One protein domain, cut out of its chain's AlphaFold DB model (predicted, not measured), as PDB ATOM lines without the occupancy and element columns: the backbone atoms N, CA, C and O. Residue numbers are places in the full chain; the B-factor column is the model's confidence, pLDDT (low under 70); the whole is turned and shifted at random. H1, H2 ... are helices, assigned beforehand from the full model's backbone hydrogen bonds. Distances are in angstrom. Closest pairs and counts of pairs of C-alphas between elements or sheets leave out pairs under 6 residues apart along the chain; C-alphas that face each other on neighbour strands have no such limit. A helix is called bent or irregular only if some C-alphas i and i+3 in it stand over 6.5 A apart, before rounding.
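What this domain is: This is residues 51 to 86, 104 to 128 and 138 to 155 of the 155 residues of an uncharacterized protein of Schistosoma rodhaini (UniProt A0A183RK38). H1 stands crosswise at one end of an open, elongated line of helices: H2 passes near it without a firm contact and runs away from it, and H3 lies farther along, beyond a cut. Residues 140 to 155, with H3, stick out as a free arm at the far end, and the unnamed residues 75 to 86 make a loop at the H1 end. The printed part has 79 residues with three named helices in the order H1, H2, H3 and no named strand; its class is all helix. It is extended, with a radius of gyration of the C-alphas of 19.4 A and spans of 59 by 30 by 24 A.

How they stand to each other: H1, residues 57 to 74, and H2, residues 107 to 128, are close but not clearly touching; their closest C-alphas, those of Phe 68 and Phe 114, are 7.7 A apart. Their lines stand at 72 degrees, only just about perpendicular. H2 has a kink of 42 degrees near residue 122 and is irregular, with C-alphas 121 and 124 at 7.0 A. H3, residues 143 to 154, is apart from H1 and from H2. Each O i to N i+4 pair is within hydrogen-bond range in H1 and H3, and 16 of 18 are in H2.

Where its parts are: H1 begins at C-alpha 57 (50.561, 45.313, -43.863) and is 25.6 A long. H2 begins at C-alpha 107 (45.440, 38.796, -28.375) and is 32.0 A long. H3, 16.9 A long, ends at C-alpha 154 (11.628, 12.691, -55.089).

The domain as a whole: The C-alphas of Ser 104 and Glu 155, the two farthest apart, are 59.8 A apart. Residues 87 to 103 are not printed, with 7.3 A from C-alpha 86 to C-alpha 104, nor are residues 129 to 137, with 10.6 A from C-alpha 128 to C-alpha 138. The mean pLDDT of the printed part is 70.6; residues 51 to 55, 74 to 86, 104 to 109 and 155 are under 70.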
ATOM      1  N   LEU A  51      45.097  48.587 -33.723       45.62
ATOM      2  CA  LEU A  51      46.215  47.920 -34.340       45.62
ATOM      3  C   LEU A  51      46.490  48.561 -35.703       45.62
ATOM      4  O   LEU A  51      45.647  48.483 -36.602       45.62
ATOM      5  N   PRO A  52      47.688  49.128 -35.924       51.78
ATOM      6  CA  PRO A  52      48.088  49.620 -37.230       51.78
ATOM      7  C   PRO A  52      48.476  48.478 -38.196       51.78
ATOM      8  O   PRO A  52      49.365  48.649 -39.021       51.78
ATOM      9  N   LEU A  53      47.809  47.307 -38.177       52.88
ATOM     10  CA  LEU A  53      47.952  46.319 -39.273       52.88
ATOM     11  C   LEU A  53      47.583  46.959 -40.617       52.88
ATOM     12  O   LEU A  53      48.051  46.524 -41.666       52.88
ATOM     13  N   LYS A  54      46.720  47.981 -40.570       55.06
ATOM     14  CA  LYS A  54      46.251  48.745 -41.723       55.06
ATOM     15  C   LYS A  54      47.271  49.762 -42.238       55.06
ATOM     16  O   LYS A  54      47.247  50.037 -43.431       55.06
ATOM     17  N   SER A  55      48.140  50.318 -41.385       57.66
ATOM     18  CA  SER A  55      49.094  51.350 -41.817       57.66
ATOM     19  C   SER A  55      50.325  50.755 -42.498       57.66
ATOM     20  O   SER A  55      50.887  51.396 -43.377       57.66
ATOM     21  N   ASP A  56      50.720  49.528 -42.132       70.06
ATOM     22  CA  ASP A  56      51.796  48.805 -42.813       70.06
ATOM     23  C   ASP A  56      51.605  47.276 -42.752       70.06
ATOM     24  O   ASP A  56      52.149  46.568 -41.898       70.06
ATOM     25  N   ILE A  57      50.832  46.753 -43.711       79.00
ATOM     26  CA  ILE A  57      50.561  45.313 -43.863       79.00
ATOM     27  C   ILE A  57      51.866  44.514 -44.031       79.00
ATOM     28  O   ILE A  57      51.944  43.357 -43.613       79.00
ATOM     29  N   LYS A  58      52.903  45.108 -44.635       79.50
ATOM     30  CA  LYS A  58      54.178  44.431 -44.894       79.50
ATOM     31  C   LYS A  58      54.957  44.234 -43.595       79.50
ATOM     32  O   LYS A  58      55.393  43.119 -43.310       79.50
ATOM     33  N   VAL A  59      55.097  45.286 -42.790       77.50
ATOM     34  CA  VAL A  59      55.767  45.223 -41.479       77.50
ATOM     35  C   VAL A  59      55.012  44.291 -40.534       77.50
ATOM     36  O   VAL A  59      55.612  43.413 -39.910       77.50
ATOM     37  N   ALA A  60      53.687  44.399 -40.512       78.50
ATOM     38  CA  ALA A  60      52.804  43.493 -39.796       78.50
ATOM     39  C   ALA A  60      53.012  42.014 -40.156       78.50
ATOM     40  O   ALA A  60      53.219  41.180 -39.271       78.50
ATOM     41  N   ALA A  61      52.977  41.681 -41.449       84.38
ATOM     42  CA  ALA A  61      53.130  40.307 -41.915       84.38
ATOM     43  C   ALA A  61      54.508  39.734 -41.546       84.38
ATOM     44  O   ALA A  61      54.596  38.587 -41.110       84.38
ATOM     45  N   ASN A  62      55.568  40.544 -41.628       81.44
ATOM     46  CA  ASN A  62      56.915  40.143 -41.220       81.44
ATOM     47  C   ASN A  62      57.008  39.838 -39.716       81.44
ATOM     48  O   ASN A  62      57.583  38.819 -39.324       81.44
ATOM     49  N   MET A  63      56.415  40.681 -38.862       80.38
ATOM     50  CA  MET A  63      56.384  40.446 -37.412       80.38
ATOM     51  C   MET A  63      55.610  39.172 -37.059       80.38
ATOM     52  O   MET A  63      56.086  38.335 -36.285       80.38
ATOM     53  N   LEU A  64      54.437  38.988 -37.669       81.19
ATOM     54  CA  LEU A  64      53.597  37.807 -37.474       81.19
ATOM     55  C   LEU A  64      54.270  36.530 -37.971       81.19
ATOM     56  O   LEU A  64      54.176  35.501 -37.307       81.19
ATOM     57  N   HIS A  65      55.006  36.594 -39.081       85.19
ATOM     58  CA  HIS A  65      55.757  35.460 -39.607       85.19
ATOM     59  C   HIS A  65      56.772  34.931 -38.584       85.19
ATOM     60  O   HIS A  65      56.813  33.729 -38.306       85.19
ATOM     61  N   ILE A  66      57.548  35.824 -37.961       81.75
ATOM     62  CA  ILE A  66      58.521  35.455 -36.922       81.75
ATOM     63  C   ILE A  66      57.812  34.819 -35.720       81.75
ATOM     64  O   ILE A  66      58.281  33.807 -35.189       81.75
ATOM     65  N   LEU A  67      56.685  35.393 -35.293       79.00
ATOM     66  CA  LEU A  67      55.903  34.894 -34.165       79.00
ATOM     67  C   LEU A  67      55.317  33.504 -34.449       79.00
ATOM     68  O   LEU A  67      55.549  32.569 -33.686       79.00
ATOM     69  N   PHE A  68      54.611  33.338 -35.567       81.50
ATOM     70  CA  PHE A  68      53.965  32.080 -35.942       81.50
ATOM     71  C   PHE A  68      54.975  30.964 -36.196       81.50
ATOM     72  O   PHE A  68      54.764  29.835 -35.755       81.50
ATOM     73  N   LYS A  69      56.131  31.281 -36.791       82.81
ATOM     74  CA  LYS A  69      57.241  30.330 -36.933       82.81
ATOM     75  C   LYS A  69      57.744  29.829 -35.579       82.81
ATOM     76  O   LYS A  69      58.071  28.651 -35.453       82.81
ATOM     77  N   LYS A  70      57.813  30.695 -34.561       78.56
ATOM     78  CA  LYS A  70      58.197  30.295 -33.197       78.56
ATOM     79  C   LYS A  70      57.132  29.407 -32.546       78.56
ATOM     80  O   LYS A  70      57.512  28.408 -31.943       78.56
ATOM     81  N   ILE A  71      55.847  29.739 -32.693       78.06
ATOM     82  CA  ILE A  71      54.724  28.947 -32.156       78.06
ATOM     83  C   ILE A  71      54.733  27.536 -32.747       78.06
ATOM     84  O   ILE A  71      54.721  26.564 -32.001       78.06
ATOM     85  N   LEU A  72      54.819  27.426 -34.076       77.50
ATOM     86  CA  LEU A  72      54.792  26.134 -34.766       77.50
ATOM     87  C   LEU A  72      56.020  25.278 -34.447       77.50
ATOM     88  O   LEU A  72      55.884  24.084 -34.231       77.50
ATOM     89  N   LYS A  73      57.220  25.874 -34.362       75.19
ATOM     90  CA  LYS A  73      58.448  25.121 -34.052       75.19
ATOM     91  C   LYS A  73      58.525  24.618 -32.618       75.19
ATOM     92  O   LYS A  73      59.160  23.602 -32.373       75.19
ATOM     93  N   LYS A  74      58.003  25.388 -31.665       67.94
ATOM     94  CA  LYS A  74      58.133  25.055 -30.243       67.94
ATOM     95  C   LYS A  74      56.946  24.257 -29.712       67.94
ATOM     96  O   LYS A  74      56.992  23.904 -28.541       67.94
ATOM     97  N   GLU A  75      55.883  24.081 -30.508       61.22
ATOM     98  CA  GLU A  75      54.554  23.596 -30.078       61.22
ATOM     99  C   GLU A  75      54.034  24.272 -28.797       61.22
ATOM    100  O   GLU A  75      53.102  23.817 -28.135       61.22
ATOM    101  N   GLN A  76      54.625  25.411 -28.442       55.84
ATOM    102  CA  GLN A  76      54.203  26.205 -27.315       55.84
ATOM    103  C   GLN A  76      53.005  26.990 -27.807       55.84
ATOM    104  O   GLN A  76      53.133  28.060 -28.407       55.84
ATOM    105  N   VAL A  77      51.825  26.421 -27.557       52.53
ATOM    106  CA  VAL A  77      50.597  27.201 -27.472       52.53
ATOM    107  C   VAL A  77      50.933  28.389 -26.592       52.53
ATOM    108  O   VAL A  77      51.348  28.215 -25.449       52.53
ATOM    109  N   LEU A  78      50.806  29.578 -27.171       50.88
ATOM    110  CA  LEU A  78      50.869  30.855 -26.484       50.88
ATOM    111  C   LEU A  78      50.113  30.731 -25.152       50.88
ATOM    112  O   LEU A  78      48.886  30.769 -25.113       50.88
ATOM    113  N   THR A  79      50.840  30.520 -24.053       43.22
ATOM    114  CA  THR A  79      50.275  30.280 -22.714       43.22
ATOM    115  C   THR A  79      49.440  31.469 -22.239       43.22
ATOM    116  O   THR A  79      48.508  31.313 -21.459       43.22
ATOM    117  N   CYS A  80      49.678  32.638 -22.830       46.94
ATOM    118  CA  CYS A  80      48.886  33.857 -22.725       46.94
ATOM    119  C   CYS A  80      47.473  33.794 -23.344       46.94
ATOM    120  O   CYS A  80      46.765  34.791 -23.308       46.94
ATOM    121  N   TRP A  81      47.037  32.685 -23.958       48.28
ATOM    122  CA  TRP A  81      45.652  32.537 -24.452       48.28
ATOM    123  C   TRP A  81      44.672  32.048 -23.379       48.28
ATOM    124  O   TRP A  81      43.462  32.083 -23.606       48.28
ATOM    125  N   LYS A  82      45.174  31.591 -22.225       42.97
ATOM    126  CA  LYS A  82      44.346  31.120 -21.103       42.97
ATOM    127  C   LYS A  82      43.929  32.238 -20.142       42.97
ATOM    128  O   LYS A  82      42.969  32.062 -19.402       42.97
ATOM    129  N   GLU A  83      44.584  33.394 -20.200       38.94
ATOM    130  CA  GLU A  83      44.340  34.529 -19.308       38.94
ATOM    131  C   GLU A  83      44.195  35.816 -20.129       38.94
ATOM    132  O   GLU A  83      44.850  35.984 -21.157       38.94
ATOM    133  N   ARG A  84      43.323  36.740 -19.700       33.41
ATOM    134  CA  ARG A  84      43.163  38.083 -20.292       33.41
ATOM    135  C   ARG A  84      44.404  38.950 -20.014       33.41
ATOM    136  O   ARG A  84      44.305  39.967 -19.334       33.41
ATOM    137  N   GLN A  85      45.577  38.558 -20.496       39.97
ATOM    138  CA  GLN A  85      46.821  39.277 -20.250       39.97
ATOM    139  C   GLN A  85      47.550  39.584 -21.552       39.97
ATOM    140  O   GLN A  85      48.019  38.696 -22.257       39.97
ATOM    141  N   LEU A  86      47.636  40.888 -21.830       37.38
ATOM    142  CA  LEU A  86      48.507  41.526 -22.814       37.38
ATOM    143  C   LEU A  86      49.841  40.779 -22.933       37.38
ATOM    144  O   LEU A  86      50.622  40.734 -21.980       37.38
ATOM    145  N   SER A 104      49.761  47.807 -28.624       39.94
ATOM    146  CA  SER A 104      49.415  46.486 -28.103       39.94
ATOM    147  C   SER A 104      48.522  45.787 -29.119       39.94
ATOM    148  O   SER A 104      47.371  46.179 -29.290       39.94
ATOM    149  N   ILE A 105      49.027  44.746 -29.775       49.38
ATOM    150  CA  ILE A 105      48.157  43.864 -30.547       49.38
ATOM    151  C   ILE A 105      47.193  43.183 -29.568       49.38
ATOM    152  O   ILE A 105      47.640  42.537 -28.611       49.38
ATOM    153  N   GLN A 106      45.881  43.293 -29.796       55.72
ATOM    154  CA  GLN A 106      44.929  42.550 -28.986       55.72
ATOM    155  C   GLN A 106      45.073  41.062 -29.320       55.72
ATOM    156  O   GLN A 106      45.008  40.626 -30.467       55.72
ATOM    157  N   LEU A 107      45.285  40.249 -28.291       57.41
ATOM    158  CA  LEU A 107      45.440  38.796 -28.375       57.41
ATOM    159  C   LEU A 107      44.372  38.085 -29.224       57.41
ATOM    160  O   LEU A 107      44.657  37.078 -29.875       57.41
ATOM    161  N   SER A 108      43.147  38.614 -29.211       61.09
ATOM    162  CA  SER A 108      42.015  38.144 -30.010       61.09
ATOM    163  C   SER A 108      42.260  38.277 -31.513       61.09
ATOM    164  O   SER A 108      41.916  37.361 -32.255       61.09
ATOM    165  N   GLU A 109      42.898  39.358 -31.957       68.31
ATOM    166  CA  GLU A 109      43.185  39.626 -33.369       68.31
ATOM    167  C   GLU A 109      44.270  38.675 -33.893       68.31
ATOM    168  O   GLU A 109      44.089  38.036 -34.930       68.31
ATOM    169  N   LEU A 110      45.355  38.473 -33.130       73.81
ATOM    170  CA  LEU A 110      46.388  37.472 -33.459       73.81
ATOM    171  C   LEU A 110      45.804  36.075 -33.557       73.81
ATOM    172  O   LEU A 110      46.121  35.326 -34.479       73.81
ATOM    173  N   ARG A 111      44.953  35.730 -32.591       75.31
ATOM    174  CA  ARG A 111      44.276  34.441 -32.554       75.31
ATOM    175  C   ARG A 111      43.362  34.267 -33.758       75.31
ATOM    176  O   ARG A 111      43.351  33.192 -34.345       75.31
ATOM    177  N   GLN A 112      42.626  35.301 -34.151       79.56
ATOM    178  CA  GLN A 112      41.760  35.251 -35.324       79.56
ATOM    179  C   GLN A 112      42.565  35.055 -36.613       79.56
ATOM    180  O   GLN A 112      42.208  34.191 -37.415       79.56
ATOM    181  N   ILE A 113      43.666  35.792 -36.787       81.69
ATOM    182  CA  ILE A 113      44.559  35.658 -37.947       81.69
ATOM    183  C   ILE A 113      45.169  34.252 -37.979       81.69
ATOM    184  O   ILE A 113      45.095  33.566 -38.995       81.69
ATOM    185  N   PHE A 114      45.703  33.777 -36.853       81.50
ATOM    186  CA  PHE A 114      46.306  32.448 -36.760       81.50
ATOM    187  C   PHE A 114      45.293  31.329 -37.037       81.50
ATOM    188  O   PHE A 114      45.566  30.423 -37.819       81.50
ATOM    189  N   ASN A 115      44.090  31.419 -36.466       82.31
ATOM    190  CA  ASN A 115      43.026  30.446 -36.707       82.31
ATOM    191  C   ASN A 115      42.571  30.444 -38.170       82.31
ATOM    192  O   ASN A 115      42.321  29.380 -38.727       82.31
ATOM    193  N   SER A 116      42.473  31.617 -38.796       85.12
ATOM    194  CA  SER A 116      42.075  31.740 -40.204       85.12
ATOM    195  C   SER A 116      43.137  31.159 -41.137       85.12
ATOM    196  O   SER A 116      42.802  30.464 -42.090       85.12
ATOM    197  N   MET A 117      44.417  31.374 -40.824       86.00
ATOM    198  CA  MET A 117      45.542  30.758 -41.528       86.00
ATOM    199  C   MET A 117      45.481  29.226 -41.441       86.00
ATOM    200  O   MET A 117      45.490  28.547 -42.464       86.00
ATOM    201  N   LEU A 118      45.337  28.675 -40.230       84.19
ATOM    202  CA  LEU A 118      45.212  27.227 -40.035       84.19
ATOM    203  C   LEU A 118      43.989  26.654 -40.759       84.19
ATOM    204  O   LEU A 118      44.088  25.611 -41.405       84.19
ATOM    205  N   LEU A 119      42.848  27.341 -40.681       82.69
ATOM    206  CA  LEU A 119      41.637  26.937 -41.380       82.69
ATOM    207  C   LEU A 119      41.868  26.889 -42.890       82.69
ATOM    208  O   LEU A 119      41.511  25.894 -43.504       82.69
ATOM    209  N   ASN A 120      42.500  27.910 -43.477       83.75
ATOM    210  CA  ASN A 120      42.777  27.959 -44.912       83.75
ATOM    211  C   ASN A 120      43.661  26.795 -45.383       83.75
ATOM    212  O   ASN A 120      43.413  26.261 -46.458       83.75
ATOM    213  N   ARG A 121      44.627  26.352 -44.570       85.75
ATOM    214  CA  ARG A 121      45.471  25.184 -44.880       85.75
ATOM    215  C   ARG A 121      44.713  23.866 -44.837       85.75
ATOM    216  O   ARG A 121      44.903  23.006 -45.687       85.75
ATOM    217  N   MET A 122      43.875  23.690 -43.818       83.06
ATOM    218  CA  MET A 122      43.139  22.441 -43.627       83.06
ATOM    219  C   MET A 122      41.922  22.344 -44.541       83.06
ATOM    220  O   MET A 122      41.477  21.239 -44.835       83.06
ATOM    221  N   LYS A 123      41.380  23.483 -44.981       82.81
ATOM    222  CA  LYS A 123      40.090  23.573 -45.660       82.81
ATOM    223  C   LYS A 123      39.976  22.626 -46.844       82.81
ATOM    224  O   LYS A 123      39.039  21.843 -46.863       82.81
ATOM    225  N   ASP A 124      40.925  22.657 -47.776       81.06
ATOM    226  CA  ASP A 124      40.829  21.851 -48.996       81.06
ATOM    227  C   ASP A 124      40.939  20.350 -48.688       81.06
ATOM    228  O   ASP A 124      40.163  19.547 -49.201       81.06
ATOM    229  N   SER A 125      41.841  19.961 -47.779       80.19
ATOM    230  CA  SER A 125      41.980  18.560 -47.355       80.19
ATOM    231  C   SER A 125      40.738  18.056 -46.618       80.19
ATOM    232  O   SER A 125      40.287  16.938 -46.861       80.19
ATOM    233  N   VAL A 126      40.172  18.880 -45.738       80.38
ATOM    234  CA  VAL A 126      38.959  18.563 -44.982       80.38
ATOM    235  C   VAL A 126      37.743  18.518 -45.909       80.38
ATOM    236  O   VAL A 126      36.930  17.602 -45.803       80.38
ATOM    237  N   ASP A 127      37.630  19.441 -46.866       78.00
ATOM    238  CA  ASP A 127      36.522  19.476 -47.822       78.00
ATOM    239  C   ASP A 127      36.476  18.218 -48.705       78.00
ATOM    240  O   ASP A 127      35.382  17.752 -49.029       78.00
ATOM    241  N   LEU A 128      37.629  17.621 -49.030       80.12
ATOM    242  CA  LEU A 128      37.700  16.347 -49.755       80.12
ATOM    243  C   LEU A 128      37.224  15.143 -48.924       80.12
ATOM    244  O   LEU A 128      36.757  14.162 -49.496       80.12
ATOM    245  N   ARG A 138      30.464  24.813 -46.342       72.25
ATOM    246  CA  ARG A 138      31.224  24.426 -47.538       72.25
ATOM    247  C   ARG A 138      31.125  25.444 -48.659       72.25
ATOM    248  O   ARG A 138      30.099  26.095 -48.862       72.25
ATOM    249  N   LYS A 139      32.188  25.527 -49.456       70.12
ATOM    250  CA  LYS A 139      32.168  26.304 -50.696       70.12
ATOM    251  C   LYS A 139      31.151  25.677 -51.660       70.12
ATOM    252  O   LYS A 139      31.146  24.467 -51.850       70.12
ATOM    253  N   HIS A 140      30.298  26.501 -52.263       74.69
ATOM    254  CA  HIS A 140      29.294  26.087 -53.259       74.69
ATOM    255  C   HIS A 140      28.178  25.149 -52.762       74.69
ATOM    256  O   HIS A 140      27.374  24.690 -53.573       74.69
ATOM    257  N   GLN A 141      28.056  24.907 -51.454       71.12
ATOM    258  CA  GLN A 141      26.901  24.204 -50.900       71.12
ATOM    259  C   GLN A 141      26.071  25.162 -50.046       71.12
ATOM    260  O   GLN A 141      26.527  25.681 -49.032       71.12
ATOM    261  N   SER A 142      24.842  25.417 -50.487       78.31
ATOM    262  CA  SER A 142      23.858  26.229 -49.773       78.31
ATOM    263  C   SER A 142      22.657  25.369 -49.378       78.31
ATOM    264  O   SER A 142      22.426  24.301 -49.955       78.31
ATOM    265  N   CYS A 143      21.855  25.848 -48.422       77.62
ATOM    266  CA  CYS A 143      20.575  25.216 -48.093       77.62
ATOM    267  C   CYS A 143      19.680  25.084 -49.335       77.62
ATOM    268  O   CYS A 143      19.036  24.055 -49.518       77.62
ATOM    269  N   THR A 144      19.708  26.078 -50.226       79.19
ATOM    270  CA  THR A 144      18.973  26.067 -51.494       79.19
ATOM    271  C   THR A 144      19.392  24.900 -52.384       79.19
ATOM    272  O   THR A 144      18.531  24.152 -52.830       79.19
ATOM    273  N   ASN A 145      20.698  24.687 -52.579       75.62
ATOM    274  CA  ASN A 145      21.203  23.616 -53.446       75.62
ATOM    275  C   ASN A 145      20.720  22.239 -52.970       75.62
ATOM    276  O   ASN A 145      20.286  21.424 -53.777       75.62
ATOM    277  N   LYS A 146      20.710  22.008 -51.651       73.31
ATOM    278  CA  LYS A 146      20.187  20.768 -51.065       73.31
ATOM    279  C   LYS A 146      18.684  20.591 -51.242       73.31
ATOM    280  O   LYS A 146      18.249  19.481 -51.530       73.31
ATOM    281  N   ILE A 147      17.895  21.653 -51.061       81.12
ATOM    282  CA  ILE A 147      16.440  21.597 -51.268       81.12
ATOM    283  C   ILE A 147      16.136  21.253 -52.728       81.12
ATOM    284  O   ILE A 147      15.279  20.413 -52.986       81.12
ATOM    285  N   THR A 148      16.867  21.842 -53.677       81.44
ATOM    286  CA  THR A 148      16.726  21.533 -55.105       81.44
ATOM    287  C   THR A 148      17.103  20.084 -55.410       81.44
ATOM    288  O   THR A 148      16.327  19.392 -56.060       81.44
ATOM    289  N   SER A 149      18.232  19.581 -54.895       78.06
ATOM    290  CA  SER A 149      18.612  18.171 -55.077       78.06
ATOM    291  C   SER A 149      17.582  17.203 -54.485       78.06
ATOM    292  O   SER A 149      17.272  16.192 -55.109       78.06
ATOM    293  N   LEU A 150      17.017  17.514 -53.311       79.69
ATOM    294  CA  LEU A 150      15.964  16.697 -52.699       79.69
ATOM    295  C   LEU A 150      14.698  16.667 -53.558       79.69
ATOM    296  O   LEU A 150      14.124  15.599 -53.729       79.69
ATOM    297  N   ARG A 151      14.289  17.805 -54.132       81.19
ATOM    298  CA  ARG A 151      13.124  17.870 -55.032       81.19
ATOM    299  C   ARG A 151      13.315  17.004 -56.279       81.19
ATOM    300  O   ARG A 151      12.447  16.198 -56.565       81.19
ATOM    301  N   VAL A 152      14.476  17.094 -56.932       83.88
ATOM    302  CA  VAL A 152      14.805  16.293 -58.132       83.88
ATOM    303  C   VAL A 152      14.871  14.788 -57.844       83.88
ATOM    304  O   VAL A 152      14.656  13.991 -58.741       83.88
ATOM    305  N   THR A 153      15.194  14.382 -56.613       80.44
ATOM    306  CA  THR A 153      15.307  12.953 -56.258       80.44
ATOM    307  C   THR A 153      13.959  12.327 -55.869       80.44
ATOM    308  O   THR A 153      13.849  11.106 -55.818       80.44
ATOM    309  N   ILE A 154      12.961  13.147 -55.521       78.56
ATOM    310  CA  ILE A 154      11.628  12.691 -55.089       78.56
ATOM    311  C   ILE A 154      10.636  12.626 -56.266       78.56
ATOM    312  O   ILE A 154       9.691  11.841 -56.193       78.56
ATOM    313  N   GLU A 155      10.833  13.441 -57.308       64.00
ATOM    314  CA  GLU A 155      10.099  13.370 -58.589       64.00
ATOM    315  C   GLU A 155      10.542  12.171 -59.443       64.00
ATOM    316  O   GLU A 155       9.646  11.537 -60.046       64.00
TER     317      GLU A 155